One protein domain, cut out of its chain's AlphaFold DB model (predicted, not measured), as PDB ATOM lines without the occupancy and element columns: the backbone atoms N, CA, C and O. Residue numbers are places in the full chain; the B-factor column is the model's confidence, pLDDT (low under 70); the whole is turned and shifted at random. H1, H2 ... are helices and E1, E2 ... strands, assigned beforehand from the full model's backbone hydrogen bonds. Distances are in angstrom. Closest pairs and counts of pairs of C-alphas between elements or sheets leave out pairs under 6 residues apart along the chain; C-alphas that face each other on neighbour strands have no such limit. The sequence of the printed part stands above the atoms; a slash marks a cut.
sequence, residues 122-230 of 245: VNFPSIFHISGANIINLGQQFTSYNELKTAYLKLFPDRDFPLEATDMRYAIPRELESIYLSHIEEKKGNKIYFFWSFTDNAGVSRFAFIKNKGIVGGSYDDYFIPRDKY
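Overview. This is residues 122 to 230 of the 245 residues of an uncharacterized protein of Capnocytophaga endodontalis (UniProt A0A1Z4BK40). The model is a strongly twisted wall of four antiparallel strands, E2 to E5, with the long hairpin E2 and E3 reaching toward one end and a long loop, residues 156 to 177, reaching toward the other. Helix H1 grazes the sheet with residues 145 to 148, the short strand E1 lies near the beginning of E2, and the small helix H2 follows E5. The printed part has 109 residues, with named elements in the order E1 H1 E2 E3 E4 E5 H2; the sheet order is E2 - E3 - E4 - E5. The class is mixed, helices and strands, though under half of the residues, 48, are in named elements. It is compact, with a radius of gyration of the C-alphas of 14.5 A and spans of 45 by 34 by 19 A.

Arrangement. The sheet is a meander, each strand the antiparallel neighbour of the one before: E2, residues 178 to 187, E3, residues 190 to 198, E4, residues 206 to 210, and E5, residues 214 to 219. E2 and E5 are edge strands. E2 and E3 form a hairpin at 158 degrees, with N 180 and O 196 2.8 A apart; E2 bends by 50 degrees at residue 183. The hairpin E3 and E4 stands at 151 degrees, with N 195 and O 207 2.8 A apart. The hairpin E4 and E5 stands at 160 degrees, with N 219 and O 206 2.8 A apart. E1, residues 135 to 137, pairs with no named strand; its closest C-alphas with E2 are those of Ile 136 and Ile 179, 6.3 A apart. E1 and E3 are near each other, with 7 pairs of C-alphas within 10 A. H1, residues 145 to 155, is on the sheet but only grazes it. H2, residues 221 to 224, is not on the sheet and is apart from H1. In H1 every O i to N i+4 pair is within hydrogen-bond range; H2 is too short for such a pair.

Along the chain. E2 is 26.0 A from first to last C-alpha, starting at (-8.313, 42.066, 31.417), and E3 is 25.8 A. H1 is 15.6 A, E5 14.6 A and E4 13.7 A. E1 begins at C-alpha 135, (-3.854, 43.375, 37.277), and H2 ends at C-alpha 224, (-24.713, 54.372, 37.937).

Size, cuts and confidence. The two C-alphas farthest apart are those of Asp 158 and Gly 189, 46.5 A. The printed part has no cut. The link from H1 to E2 is long, with 22 residues. The mean pLDDT of the printed part is 87.6; residues 166 to 170, 201 to 202 and 226 to 230 are under 70.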
ATOM      1  N   VAL A 122       1.986  45.646  37.849       97.00
ATOM      2  CA  VAL A 122       3.123  44.953  37.232       97.00
ATOM      3  C   VAL A 122       3.657  45.760  36.054       97.00
ATOM      4  O   VAL A 122       3.028  46.708  35.588       97.00
ATOM      5  N   ASN A 123       4.844  45.404  35.572       96.25
ATOM      6  CA  ASN A 123       5.453  46.018  34.394       96.25
ATOM      7  C   ASN A 123       6.041  44.926  33.496       96.25
ATOM      8  O   ASN A 123       7.253  44.858  33.290       96.25
ATOM      9  N   PHE A 124       5.179  44.015  33.051       95.69
ATOM     10  CA  PHE A 124       5.577  42.920  32.176       95.69
ATOM     11  C   PHE A 124       5.520  43.356  30.709       95.69
ATOM     12  O   PHE A 124       4.599  44.090  30.341       95.69
ATOM     13  N   PRO A 125       6.460  42.891  29.867       93.25
ATOM     14  CA  PRO A 125       6.442  43.172  28.436       93.25
ATOM     15  C   PRO A 125       5.146  42.709  27.755       93.25
ATOM     16  O   PRO A 125       4.564  41.695  28.143       93.25
ATOM     17  N   SER A 126       4.746  43.404  26.688       89.81
ATOM     18  CA  SER A 126       3.501  43.158  25.940       89.81
ATOM     19  C   SER A 126       3.382  41.772  25.298       89.81
ATOM     20  O   SER A 126       2.276  41.375  24.940       89.81
ATOM     21  N   ILE A 127       4.484  41.023  25.179       91.81
ATOM     22  CA  ILE A 127       4.460  39.625  24.718       91.81
ATOM     23  C   ILE A 127       3.677  38.709  25.668       91.81
ATOM     24  O   ILE A 127       3.196  37.661  25.247       91.81
ATOM     25  N   PHE A 128       3.542  39.092  26.942       88.19
ATOM     26  CA  PHE A 128       2.730  38.371  27.910       88.19
ATOM     27  C   PHE A 128       1.347  39.009  27.983       88.19
ATOM     28  O   PHE A 128       1.185  40.112  28.511       88.19
ATOM     29  N   HIS A 129       0.336  38.293  27.496       86.12
ATOM     30  CA  HIS A 129      -1.038  38.627  27.838       86.12
ATOM     31  C   HIS A 129      -1.285  38.271  29.307       86.12
ATOM     32  O   HIS A 129      -0.999  37.154  29.739       86.12
ATOM     33  N   ILE A 130      -1.796  39.232  30.073       89.06
ATOM     34  CA  ILE A 130      -2.086  39.058  31.492       89.06
ATOM     35  C   ILE A 130      -3.597  39.104  31.677       89.06
ATOM     36  O   ILE A 130      -4.185  40.182  31.683       89.06
ATOM     37  N   SER A 131      -4.198  37.931  31.857       88.50
ATOM     38  CA  SER A 131      -5.604  37.809  32.231       88.50
ATOM     39  C   SER A 131      -5.799  38.142  33.714       88.50
ATOM     40  O   SER A 131      -5.010  37.713  34.563       88.50
ATOM     41  N   GLY A 132      -6.879  38.838  34.039       87.50
ATOM     42  CA  GLY A 132      -7.293  39.152  35.400       87.50
ATOM     43  C   GLY A 132      -7.944  40.527  35.501       87.50
ATOM     44  O   GLY A 132      -7.363  41.537  35.106       87.50
ATOM     45  N   ALA A 133      -9.112  40.585  36.140       87.25
ATOM     46  CA  ALA A 133      -9.874  41.817  36.368       87.25
ATOM     47  C   ALA A 133      -9.242  42.780  37.398       87.25
ATOM     48  O   ALA A 133      -9.891  43.723  37.852       87.25
ATOM     49  N   ASN A 134      -7.998  42.524  37.816       92.94
ATOM     50  CA  ASN A 134      -7.350  43.229  38.912       92.94
ATOM     51  C   ASN A 134      -5.840  43.472  38.726       92.94
ATOM     52  O   ASN A 134      -5.176  43.939  39.655       92.94
ATOM     53  N   ILE A 135      -5.280  43.168  37.551       94.88
ATOM     54  CA  ILE A 135      -3.854  43.375  37.277       94.88
ATOM     55  C   ILE A 135      -3.666  44.593  36.373       94.88
ATOM     56  O   ILE A 135      -4.086  44.610  35.224       94.88
ATOM     57  N   ILE A 136      -2.981  45.607  36.892       96.81
ATOM     58  CA  ILE A 136      -2.593  46.817  36.171       96.81
ATOM     59  C   ILE A 136      -1.192  46.590  35.600       96.81
ATOM     60  O   ILE A 136      -0.196  46.746  36.309       96.81
ATOM     61  N   ASN A 137      -1.095  46.211  34.324       97.25
ATOM     62  CA  ASN A 137       0.198  46.076  33.652       97.25
ATOM     63  C   ASN A 137       0.607  47.392  32.974       97.25
ATOM     64  O   ASN A 137      -0.028  47.818  32.012       97.25
ATOM     65  N   LEU A 138       1.683  48.017  33.455       96.75
ATOM     66  CA  LEU A 138       2.238  49.261  32.909       96.75
ATOM     67  C   LEU A 138       3.056  49.050  31.620       96.75
ATOM     68  O   LEU A 138       3.306  50.021  30.907       96.75
ATOM     69  N   GLY A 139       3.484  47.811  31.347       95.06
ATOM     70  CA  GLY A 139       4.348  47.446  30.216       95.06
ATOM     71  C   GLY A 139       3.612  46.812  29.033       95.06
ATOM     72  O   GLY A 139       4.249  46.409  28.058       95.06
ATOM     73  N   GLN A 140       2.283  46.698  29.114       94.50
ATOM     74  CA  GLN A 140       1.468  46.181  28.017       94.50
ATOM     75  C   GLN A 140       1.386  47.185  26.858       94.50
ATOM     76  O   GLN A 140       1.569  48.389  27.040       94.50
ATOM     77  N   GLN A 141       1.084  46.684  25.663       94.38
ATOM     78  CA  GLN A 141       0.809  47.540  24.512       94.38
ATOM     79  C   GLN A 141      -0.521  48.275  24.682       94.38
ATOM     80  O   GLN A 141      -1.395  47.830  25.427       94.38
ATOM     81  N   PHE A 142      -0.686  49.380  23.961       94.56
ATOM     82  CA  PHE A 142      -1.972  50.055  23.932       94.56
ATOM     83  C   PHE A 142      -2.998  49.187  23.211       94.56
ATOM     84  O   PHE A 142      -2.710  48.578  22.184       94.56
ATOM     85  N   THR A 143      -4.188  49.088  23.782       92.50
ATOM     86  CA  THR A 143      -5.313  48.383  23.178       92.50
ATOM     87  C   THR A 143      -6.552  49.215  23.408       92.50
ATOM     88  O   THR A 143      -6.925  49.517  24.543       92.50
ATOM     89  N   SER A 144      -7.179  49.624  22.316       89.06
ATOM     90  CA  SER A 144      -8.440  50.340  22.345       89.06
ATOM     91  C   SER A 144      -9.618  49.376  22.451       89.06
ATOM     92  O   SER A 144      -9.565  48.209  22.054       89.06
ATOM     93  N   TYR A 145     -10.731  49.913  22.935       86.69
ATOM     94  CA  TYR A 145     -12.011  49.220  22.977       86.69
ATOM     95  C   TYR A 145     -12.427  48.657  21.606       86.69
ATOM     96  O   TYR A 145     -12.828  47.500  21.498       86.69
ATOM     97  N   ASN A 146     -12.288  49.457  20.542       87.19
ATOM     98  CA  ASN A 146     -12.712  49.068  19.194       87.19
ATOM     99  C   ASN A 146     -11.835  47.963  18.595       87.19
ATOM    100  O   ASN A 146     -12.346  47.108  17.869       87.19
ATOM    101  N   GLU A 147     -10.537  47.957  18.903       91.62
ATOM    102  CA  GLU A 147      -9.632  46.880  18.488       91.62
ATOM    103  C   GLU A 147     -10.032  45.556  19.138       91.62
ATOM    104  O   GLU A 147     -10.215  44.566  18.424       91.62
ATOM    105  N   LEU A 148     -10.255  45.542  20.460       91.88
ATOM    106  CA  LEU A 148     -10.699  44.329  21.150       91.88
ATOM    107  C   LEU A 148     -12.066  43.870  20.643       91.88
ATOM    108  O   LEU A 148     -12.236  42.693  20.345       91.88
ATOM    109  N   LYS A 149     -13.026  44.790  20.495       90.00
ATOM    110  CA  LYS A 149     -14.359  44.483  19.961       90.00
ATOM    111  C   LYS A 149     -14.276  43.825  18.587       90.00
ATOM    112  O   LYS A 149     -14.908  42.800  18.354       90.00
ATOM    113  N   THR A 150     -13.459  44.378  17.693       93.62
ATOM    114  CA  THR A 150     -13.256  43.825  16.347       93.62
ATOM    115  C   THR A 150     -12.651  42.422  16.405       93.62
ATOM    116  O   THR A 150     -13.082  41.539  15.667       93.62
ATOM    117  N   ALA A 151     -11.665  42.193  17.276       94.50
ATOM    118  CA  ALA A 151     -11.061  40.874  17.456       94.50
ATOM    119  C   ALA A 151     -12.052  39.861  18.055       94.50
ATOM    120  O   ALA A 151     -12.150  38.737  17.566       94.50
ATOM    121  N   TYR A 152     -12.830  40.272  19.058       92.75
ATOM    122  CA  TYR A 152     -13.837  39.438  19.709       92.75
ATOM    123  C   TYR A 152     -14.919  38.991  18.723       92.75
ATOM    124  O   TYR A 152     -15.185  37.799  18.608       92.75
ATOM    125  N   LEU A 153     -15.493  39.922  17.955       92.88
ATOM    126  CA  LEU A 153     -16.551  39.614  16.985       92.88
ATOM    127  C   LEU A 153     -16.059  38.735  15.825       92.88
ATOM    128  O   LEU A 153     -16.844  38.006  15.233       92.88
ATOM    129  N   LYS A 154     -14.758  38.746  15.511       95.75
ATOM    130  CA  LYS A 154     -14.177  37.785  14.557       95.75
ATOM    131  C   LYS A 154     -14.115  36.364  15.118       95.75
ATOM    132  O   LYS A 154     -14.269  35.415  14.358       95.75
ATOM    133  N   LEU A 155     -13.858  36.218  16.418       92.75
ATOM    134  CA  LEU A 155     -13.818  34.917  17.095       92.75
ATOM    135  C   LEU A 155     -15.222  34.381  17.395       92.75
ATOM    136  O   LEU A 155     -15.434  33.171  17.382       92.75
ATOM    137  N   PHE A 156     -16.173  35.279  17.650       91.06
ATOM    138  CA  PHE A 156     -17.546  34.959  18.021       91.06
ATOM    139  C   PHE A 156     -18.545  35.742  17.149       91.06
ATOM    140  O   PHE A 156     -19.198  36.657  17.652       91.06
ATOM    141  N   PRO A 157     -18.672  35.408  15.850       90.75
ATOM    142  CA  PRO A 157     -19.469  36.189  14.896       90.75
ATOM    143  C   PRO A 157     -20.970  36.215  15.209       90.75
ATOM    144  O   PRO A 157     -21.641  37.184  14.869       90.75
ATOM    145  N   ASP A 158     -21.481  35.192  15.899       90.06
ATOM    146  CA  ASP A 158     -22.899  35.071  16.266       90.06
ATOM    147  C   ASP A 158     -23.205  35.607  17.676       90.06
ATOM    148  O   ASP A 158     -24.242  35.283  18.258       90.06
ATOM    149  N   ARG A 159     -22.279  36.366  18.280       87.69
ATOM    150  CA  ARG A 159     -22.438  36.933  19.625       87.69
ATOM    151  C   ARG A 159     -22.329  38.446  19.594       87.69
ATOM    152  O   ARG A 159     -21.490  39.004  18.892       87.69
ATOM    153  N   ASP A 160     -23.098  39.091  20.460       86.06
ATOM    154  CA  ASP A 160     -22.878  40.495  20.776       86.06
ATOM    155  C   ASP A 160     -21.554  40.673  21.526       86.06
ATOM    156  O   ASP A 160     -21.048  39.766  22.200       86.06
ATOM    157  N   PHE A 161     -20.984  41.874  21.427       86.00
ATOM    158  CA  PHE A 161     -19.831  42.223  22.242       86.00
ATOM    159  C   PHE A 161     -20.263  42.331  23.717       86.00
ATOM    160  O   PHE A 161     -21.174  43.110  23.996       86.00
ATOM    161  N   PRO A 162     -19.630  41.618  24.671       85.75
ATOM    162  CA  PRO A 162     -20.159  41.464  26.029       85.75
ATOM    163  C   PRO A 162     -20.463  42.765  26.774       85.75
ATOM    164  O   PRO A 162     -21.474  42.855  27.462       85.75
ATOM    165  N   LEU A 163     -19.634  43.801  26.603       80.94
ATOM    166  CA  LEU A 163     -19.844  45.100  27.260       80.94
ATOM    167  C   LEU A 163     -21.002  45.923  26.662       80.94
ATOM    168  O   LEU A 163     -21.383  46.942  27.226       80.94
ATOM    169  N   GLU A 164     -21.545  45.506  25.518       80.25
ATOM    170  CA  GLU A 164     -22.715  46.112  24.863       80.25
ATOM    171  C   GLU A 164     -23.928  45.174  24.866       80.25
ATOM    172  O   GLU A 164     -25.012  45.564  24.432       80.25
ATOM    173  N   ALA A 165     -23.754  43.938  25.333       75.44
ATOM    174  CA  ALA A 165     -24.803  42.942  25.327       75.44
ATOM    175  C   ALA A 165     -25.840  43.250  26.415       75.44
ATOM    176  O   ALA A 165     -25.520  43.453  27.588       75.44
ATOM    177  N   THR A 166     -27.113  43.221  26.032       67.44
ATOM    178  CA  THR A 166     -28.241  43.244  26.976       67.44
ATOM    179  C   THR A 166     -28.516  41.857  27.559       67.44
ATOM    180  O   THR A 166     -29.134  41.731  28.616       67.44
ATOM    181  N   ASP A 167     -28.028  40.812  26.890       68.38
ATOM    182  CA  ASP A 167     -28.198  39.419  27.272       68.38
ATOM    183  C   ASP A 167     -27.012  38.905  28.101       68.38
ATOM    184  O   ASP A 167     -25.886  38.775  27.619       68.38
ATOM    185  N   MET A 168     -27.289  38.540  29.356       65.38
ATOM    186  CA  MET A 168     -26.292  38.007  30.291       65.38
ATOM    187  C   MET A 168     -25.754  36.617  29.907       65.38
ATOM    188  O   MET A 168     -24.830  36.129  30.555       65.38
ATOM    189  N   ARG A 169     -26.287  35.965  28.862       67.38
ATOM    190  CA  ARG A 169     -25.725  34.718  28.310       67.38
ATOM    191  C   ARG A 169     -24.326  34.904  27.713       67.38
ATOM    192  O   ARG A 169     -23.615  33.915  27.543       67.38
ATOM    193  N   TYR A 170     -23.914  36.139  27.429       67.81
ATOM    194  CA  TYR A 170     -22.612  36.472  26.845       67.81
ATOM    195  C   TYR A 170     -21.612  37.003  27.877       67.81
ATOM    196  O   TYR A 170     -20.926  37.988  27.621       67.81
ATOM    197  N   ALA A 171     -21.527  36.341  29.033       80.06
ATOM    198  CA  ALA A 171     -20.487  36.601  30.024       80.06
ATOM    199  C   ALA A 171     -19.086  36.561  29.383       80.06
ATOM    200  O   ALA A 171     -18.796  35.706  28.535       80.06
ATOM    201  N   ILE A 172     -18.223  37.485  29.793       86.69
ATOM    202  CA  ILE A 172     -16.828  37.552  29.379       86.69
ATOM    203  C   ILE A 172     -16.116  36.286  29.879       86.69
ATOM    204  O   ILE A 172     -16.073  36.037  31.087       86.69
ATOM    205  N   PRO A 173     -15.528  35.470  28.978       86.25
ATOM    206  CA  PRO A 173     -14.718  34.332  29.390       86.25
ATOM    207  C   PRO A 173     -13.600  34.788  30.327       86.25
ATOM    208  O   PRO A 173     -12.924  35.781  30.055       86.25
ATOM    209  N   ARG A 174     -13.378  34.053  31.419       84.56
ATOM    210  CA  ARG A 174     -12.427  34.441  32.472       84.56
ATOM    211  C   ARG A 174     -11.008  34.639  31.939       84.56
ATOM    212  O   ARG A 174     -10.268  35.480  32.434       84.56
ATOM    213  N   GLU A 175     -10.643  33.869  30.922       87.94
ATOM    214  CA  GLU A 175      -9.355  33.914  30.232       87.94
ATOM    215  C   GLU A 175      -9.166  35.205  29.427       87.94
ATOM    216  O   GLU A 175      -8.034  35.592  29.159       87.94
ATOM    217  N   LEU A 176     -10.267  35.859  29.047       90.44
ATOM    218  CA  LEU A 176     -10.266  37.125  28.323       90.44
ATOM    219  C   LEU A 176     -10.428  38.331  29.253       90.44
ATOM    220  O   LEU A 176     -10.204  39.451  28.804       90.44
ATOM    221  N   GLU A 177     -10.794  38.136  30.528       91.31
ATOM    222  CA  GLU A 177     -10.909  39.253  31.467       91.31
ATOM    223  C   GLU A 177      -9.571  39.973  31.596       91.31
ATOM    224  O   GLU A 177      -8.545  39.351  31.871       91.31
ATOM    225  N   SER A 178      -9.555  41.289  31.402       93.00
ATOM    226  CA  SER A 178      -8.313  42.066  31.417       93.00
ATOM    227  C   SER A 178      -8.540  43.541  31.702       93.00
ATOM    228  O   SER A 178      -9.606  44.098  31.447       93.00
ATOM    229  N   ILE A 179      -7.486  44.187  32.196       94.31
ATOM    230  CA  ILE A 179      -7.376  45.641  32.275       94.31
ATOM    231  C   ILE A 179      -6.395  46.090  31.191       94.31
ATOM    232  O   ILE A 179      -5.186  45.869  31.293       94.31
ATOM    233  N   TYR A 180      -6.918  46.752  30.167       94.56
ATOM    234  CA  TYR A 180      -6.155  47.203  29.011       94.56
ATOM    235  C   TYR A 180      -5.642  48.624  29.204       94.56
ATOM    236  O   TYR A 180      -6.386  49.531  29.586       94.56
ATOM    237  N   LEU A 181      -4.361  48.834  28.903       95.50
ATOM    238  CA  LEU A 181      -3.779  50.169  28.800       95.50
ATOM    239  C   LEU A 181      -4.255  50.797  27.489       95.50
ATOM    240  O   LEU A 181      -4.061  50.230  26.422       95.50
ATOM    241  N   SER A 182      -4.881  51.964  27.559       93.62
ATOM    242  CA  SER A 182      -5.369  52.680  26.374       93.62
ATOM    243  C   SER A 182      -4.353  53.685  25.847       93.62
ATOM    244  O   SER A 182      -4.151  53.771  24.642       93.62
ATOM    245  N   HIS A 183      -3.728  54.454  26.741       94.44
ATOM    246  CA  HIS A 183      -2.707  55.444  26.413       94.44
ATOM    247  C   HIS A 183      -1.985  55.924  27.681       94.44
ATOM    248  O   HIS A 183      -2.357  55.580  28.810       94.44
ATOM    249  N   ILE A 184      -0.941  56.728  27.482       96.38
ATOM    250  CA  ILE A 184      -0.157  57.374  28.534       96.38
ATOM    251  C   ILE A 184      -0.071  58.867  28.222       96.38
ATOM    252  O   ILE A 184       0.192  59.240  27.081       96.38
ATOM    253  N   GLU A 185      -0.224  59.705  29.243       95.81
ATOM    254  CA  GLU A 185       0.032  61.144  29.156       95.81
ATOM    255  C   GLU A 185       1.107  61.572  30.158       95.81
ATOM    256  O   GLU A 185       1.246  60.993  31.239       95.81
ATOM    257  N   GLU A 186       1.826  62.642  29.830       95.25
ATOM    258  CA  GLU A 186       2.683  63.352  30.776       95.25
ATOM    259  C   GLU A 186       2.086  64.720  31.089       95.25
ATOM    260  O   GLU A 186       1.862  65.546  30.205       95.25
ATOM    261  N   LYS A 187       1.818  64.974  32.371       91.38
ATOM    262  CA  LYS A 187       1.217  66.231  32.813       91.38
ATOM    263  C   LYS A 187       1.802  66.665  34.143       91.38
ATOM    264  O   LYS A 187       1.723  65.945  35.138       91.38
ATOM    265  N   LYS A 188       2.386  67.871  34.162       86.12
ATOM    266  CA  LYS A 188       3.009  68.477  35.353       86.12
ATOM    267  C   LYS A 188       3.987  67.524  36.064       86.12
ATOM    268  O   LYS A 188       3.896  67.318  37.271       86.12
ATOM    269  N   GLY A 189       4.859  66.869  35.297       89.69
ATOM    270  CA  GLY A 189       5.847  65.919  35.824       89.69
ATOM    271  C   GLY A 189       5.284  64.572  36.294       89.69
ATOM    272  O   GLY A 189       6.037  63.752  36.810       89.69
ATOM    273  N   ASN A 190       3.984  64.309  36.120       93.44
ATOM    274  CA  ASN A 190       3.401  62.995  36.376       93.44
ATOM    275  C   ASN A 190       3.218  62.238  35.061       93.44
ATOM    276  O   ASN A 190       2.625  62.769  34.123       93.44
ATOM    277  N   LYS A 191       3.651  60.976  35.045       97.06
ATOM    278  CA  LYS A 191       3.283  60.003  34.018       97.06
ATOM    279  C   LYS A 191       1.971  59.329  34.417       97.06
ATOM    280  O   LYS A 191       1.915  58.656  35.450       97.06
ATOM    281  N   ILE A 192       0.931  59.546  33.621       97.56
ATOM    282  CA  ILE A 192      -0.443  59.108  33.870       97.56
ATOM    283  C   ILE A 192      -0.776  57.992  32.887       97.56
ATOM    284  O   ILE A 192      -0.643  58.163  31.679       97.56
ATOM    285  N   TYR A 193      -1.209  56.850  33.407       97.81
ATOM    286  CA  TYR A 193      -1.600  55.683  32.624       97.81
ATOM    287  C   TYR A 193      -3.121  55.582  32.609       97.81
ATOM    288  O   TYR A 193      -3.740  55.600  33.673       97.81
ATOM    289  N   PHE A 194      -3.722  55.460  31.431       96.31
ATOM    290  CA  PHE A 194      -5.172  55.371  31.290       96.31
ATOM    291  C   PHE A 194      -5.586  53.956  30.928       96.31
ATOM    292  O   PHE A 194      -5.190  53.438  29.884       96.31
ATOM    293  N   PHE A 195      -6.430  53.358  31.755       95.44
ATOM    294  CA  PHE A 195      -6.880  51.983  31.619       95.44
ATOM    295  C   PHE A 195      -8.384  51.886  31.392       95.44
ATOM    296  O   PHE A 195      -9.148  52.772  31.785       95.44
ATOM    297  N   TRP A 196      -8.803  50.770  30.805       92.06
ATOM    298  CA  TRP A 196     -10.191  50.330  30.760       92.06
ATOM    299  C   TRP A 196     -10.275  48.823  31.004       92.06
ATOM    300  O   TRP A 196      -9.363  48.075  30.656       92.06
ATOM    301  N   SER A 197     -11.362  48.392  31.631       90.06
ATOM    302  CA  SER A 197     -11.567  47.012  32.056       90.06
ATOM    303  C   SER A 197     -12.511  46.289  31.095       90.06
ATOM    304  O   SER A 197     -13.575  46.803  30.756       90.06
ATOM    305  N   PHE A 198     -12.139  45.080  30.686       90.12
ATOM    306  CA  PHE A 198     -13.002  44.112  30.015       90.12
ATOM    307  C   PHE A 198     -13.284  42.988  31.015       90.12
ATOM    308  O   PHE A 198     -12.482  42.073  31.173       90.12
ATOM    309  N   THR A 199     -14.363  43.122  31.784       86.44
ATOM    310  CA  THR A 199     -14.776  42.185  32.844       86.44
ATOM    311  C   THR A 199     -16.277  42.310  33.071       86.44
ATOM    312  O   THR A 199     -16.845  43.375  32.837       86.44
ATOM    313  N   ASP A 200     -16.913  41.236  33.539       76.62
ATOM    314  CA  ASP A 200     -18.337  41.253  33.900       76.62
ATOM    315  C   ASP A 200     -18.605  41.877  35.272       76.62
ATOM    316  O   ASP A 200     -19.763  42.104  35.650       76.62
ATOM    317  N   ASN A 201     -17.544  42.120  36.040       69.44
ATOM    318  CA  ASN A 201     -17.646  42.597  37.400       69.44
ATOM    319  C   ASN A 201     -17.728  44.116  37.458       69.44
ATOM    320  O   ASN A 201     -16.792  44.813  37.054       69.44
ATOM    321  N   ALA A 202     -18.794  44.585  38.114       69.62
ATOM    322  CA  ALA A 202     -18.949  45.968  38.542       69.62
ATOM    323  C   ALA A 202     -17.683  46.468  39.267       69.62
ATOM    324  O   ALA A 202     -16.861  45.677  39.739       69.62
ATOM    325  N   GLY A 203     -17.494  47.784  39.319       84.50
ATOM    326  CA  GLY A 203     -16.318  48.429  39.901       84.50
ATOM    327  C   GLY A 203     -15.871  49.624  39.082       84.50
ATOM    328  O   GLY A 203     -16.650  50.185  38.310       84.50
ATOM    329  N   VAL A 204     -14.610  50.014  39.243       90.44
ATOM    330  CA  VAL A 204     -14.024  51.040  38.379       90.44
ATOM    331  C   VAL A 204     -13.830  50.485  36.955       90.44
ATOM    332  O   VAL A 204     -13.073  49.539  36.721       90.44
ATOM    333  N   SER A 205     -14.554  51.052  35.987       86.56
ATOM    334  CA  SER A 205     -14.607  50.566  34.599       86.56
ATOM    335  C   SER A 205     -13.458  51.108  33.756       86.56
ATOM    336  O   SER A 205     -12.861  50.393  32.952       86.56
ATOM    337  N   ARG A 206     -13.117  52.383  33.944       90.50
ATOM    338  CA  ARG A 206     -11.999  53.064  33.286       90.50
ATOM    339  C   ARG A 206     -11.344  53.984  34.289       90.50
ATOM    340  O   ARG A 206     -12.037  54.563  35.121       90.50
ATOM    341  N   PHE A 207     -10.028  54.126  34.236       94.88
ATOM    342  CA  PHE A 207      -9.325  54.892  35.256       94.88
ATOM    343  C   PHE A 207      -7.987  55.453  34.803       94.88
ATOM    344  O   PHE A 207      -7.310  54.904  33.938       94.88
ATOM    345  N   ALA A 208      -7.601  56.551  35.446       96.44
ATOM    346  CA  ALA A 208      -6.271  57.125  35.379       96.44
ATOM    347  C   ALA A 208      -5.469  56.665  36.600       96.44
ATOM    348  O   ALA A 208      -5.910  56.824  37.741       96.44
ATOM    349  N   PHE A 209      -4.280  56.123  36.366       97.94
ATOM    350  CA  PHE A 209      -3.372  55.619  37.385       97.94
ATOM    351  C   PHE A 209      -2.039  56.367  37.336       97.94
ATOM    352  O   PHE A 209      -1.469  56.584  36.266       97.94
ATOM    353  N   ILE A 210      -1.512  56.723  38.506       97.19
ATOM    354  CA  ILE A 210      -0.159  57.264  38.662       97.19
ATOM    355  C   ILE A 210       0.598  56.373  39.647       97.19
ATOM    356  O   ILE A 210       0.120  56.091  40.749       97.19
ATOM    357  N   LYS A 211       1.809  55.949  39.268       94.50
ATOM    358  CA  LYS A 211       2.663  55.098  40.110       94.50
ATOM    359  C   LYS A 211       2.850  55.723  41.501       94.50
ATOM    360  O   LYS A 211       3.072  56.926  41.611       94.50
ATOM    361  N   ASN A 212       2.744  54.908  42.553       90.25
ATOM    362  CA  ASN A 212       2.793  55.285  43.978       90.25
ATOM    363  C   ASN A 212       1.632  56.169  44.485       90.25
ATOM    364  O   ASN A 212       1.435  56.275  45.694       90.25
ATOM    365  N   LYS A 213       0.840  56.782  43.598       95.88
ATOM    366  CA  LYS A 213      -0.380  57.522  43.964       95.88
ATOM    367  C   LYS A 213      -1.615  56.623  43.944       95.88
ATOM    368  O   LYS A 213      -2.462  56.723  44.827       95.88
ATOM    369  N   GLY A 214      -1.663  55.694  42.993       97.50
ATOM    370  CA  GLY A 214      -2.791  54.797  42.776       97.50
ATOM    371  C   GLY A 214      -3.704  55.316  41.670       97.50
ATOM    372  O   GLY A 214      -3.266  56.040  40.771       97.50
ATOM    373  N   ILE A 215      -4.973  54.933  41.735       97.88
ATOM    374  CA  ILE A 215      -6.026  55.460  40.873       97.88
ATOM    375  C   ILE A 215      -6.349  56.883  41.326       97.88
ATOM    376  O   ILE A 215      -6.667  57.120  42.489       97.88
ATOM    377  N   VAL A 216      -6.242  57.833  40.401       95.75
ATOM    378  CA  VAL A 216      -6.481  59.259  40.663       95.75
ATOM    379  C   VAL A 216      -7.774  59.753  40.028       95.75
ATOM    380  O   VAL A 216      -8.327  60.742  40.481       95.75
ATOM    381  N   GLY A 217      -8.299  59.052  39.024       92.06
ATOM    382  CA  GLY A 217      -9.593  59.334  38.409       92.06
ATOM    383  C   GLY A 217     -10.200  58.061  37.839       92.06
ATOM    384  O   GLY A 217      -9.462  57.128  37.527       92.06
ATOM    385  N   GLY A 218     -11.518  58.015  37.674       91.44
ATOM    386  CA  GLY A 218     -12.164  56.857  37.071       91.44
ATOM    387  C   GLY A 218     -13.663  57.002  36.855       91.44
ATOM    388  O   GLY A 218     -14.280  57.966  37.298       91.44
ATOM    389  N   SER A 219     -14.225  56.035  36.145       88.38
ATOM    390  CA  SER A 219     -15.652  55.886  35.872       88.38
ATOM    391  C   SER A 219     -16.194  54.645  36.574       88.38
ATOM    392  O   SER A 219     -15.507  53.631  36.676       88.38
ATOM    393  N   TYR A 220     -17.435  54.727  37.047       87.81
ATOM    394  CA  TYR A 220     -18.168  53.641  37.710       87.81
ATOM    395  C   TYR A 220     -19.472  53.397  36.962       87.81
ATOM    396  O   TYR A 220     -20.563  53.456  37.527       87.81
ATOM    397  N   ASP A 221     -19.353  53.214  35.651       78.75
ATOM    398  CA  ASP A 221     -20.513  53.206  34.767       78.75
ATOM    399  C   ASP A 221     -21.494  52.094  35.150       78.75
ATOM    400  O   ASP A 221     -22.678  52.373  35.271       78.75
ATOM    401  N   ASP A 222     -21.009  50.894  35.476       74.81
ATOM    402  CA  ASP A 222     -21.859  49.763  35.880       74.81
ATOM    403  C   ASP A 222     -22.602  49.987  37.206       74.81
ATOM    404  O   ASP A 222     -23.578  49.295  37.494       74.81
ATOM    405  N   TYR A 223     -22.142  50.932  38.036       78.38
ATOM    406  CA  TYR A 223     -22.819  51.294  39.283       78.38
ATOM    407  C   TYR A 223     -23.962  52.289  39.037       78.38
ATOM    408  O   TYR A 223     -25.015  52.189  39.665       78.38
ATOM    409  N   PHE A 224     -23.767  53.265  38.141       78.06
ATOM    410  CA  PHE A 224     -24.713  54.372  37.937       78.06
ATOM    411  C   PHE A 224     -25.591  54.236  36.692       78.06
ATOM    412  O   PHE A 224     -26.642  54.873  36.611       78.06
ATOM    413  N   ILE A 225     -25.169  53.443  35.712       71.81
ATOM    414  CA  ILE A 225     -25.822  53.296  34.416       71.81
ATOM    415  C   ILE A 225     -26.325  51.854  34.309       71.81
ATOM    416  O   ILE A 225     -25.520  50.925  34.263       71.81
ATOM    417  N   PRO A 226     -27.650  51.642  34.250       65.31
ATOM    418  CA  PRO A 226     -28.213  50.336  33.927       65.31
ATOM    419  C   PRO A 226     -27.617  49.786  32.621       65.31
ATOM    420  O   PRO A 226     -27.445  50.547  31.668       65.31
ATOM    421  N   ARG A 227     -27.305  48.481  32.553       57.94
ATOM    422  CA  ARG A 227     -26.649  47.870  31.373       57.94
ATOM    423  C   ARG A 227     -27.416  48.118  30.070       57.94
ATOM    424  O   ARG A 227     -26.804  48.407  29.050       57.94
ATOM    425  N   ASP A 228     -28.747  48.095  30.109       53.59
ATOM    426  CA  ASP A 228     -29.632  48.389  28.970       53.59
ATOM    427  C   ASP A 228     -29.555  49.849  28.486       53.59
ATOM    428  O   ASP A 228     -29.998  50.172  27.385       53.59
ATOM    429  N   LYS A 229     -28.965  50.737  29.293       54.66
ATOM    430  CA  LYS A 229     -28.713  52.150  28.983       54.66
ATOM    431  C   LYS A 229     -27.234  52.444  28.726       54.66
ATOM    432  O   LYS A 229     -26.856  53.612  28.600       54.66
ATOM    433  N   TYR A 230     -26.385  51.419  28.635       53.31
ATOM    434  CA  TYR A 230     -24.970  51.577  28.322       53.31
ATOM    435  C   TYR A 230     -24.782  51.838  26.820       53.31
ATOM    436  O   TYR A 230     -24.777  50.927  26.003       53.31
TER     437      TYR A 230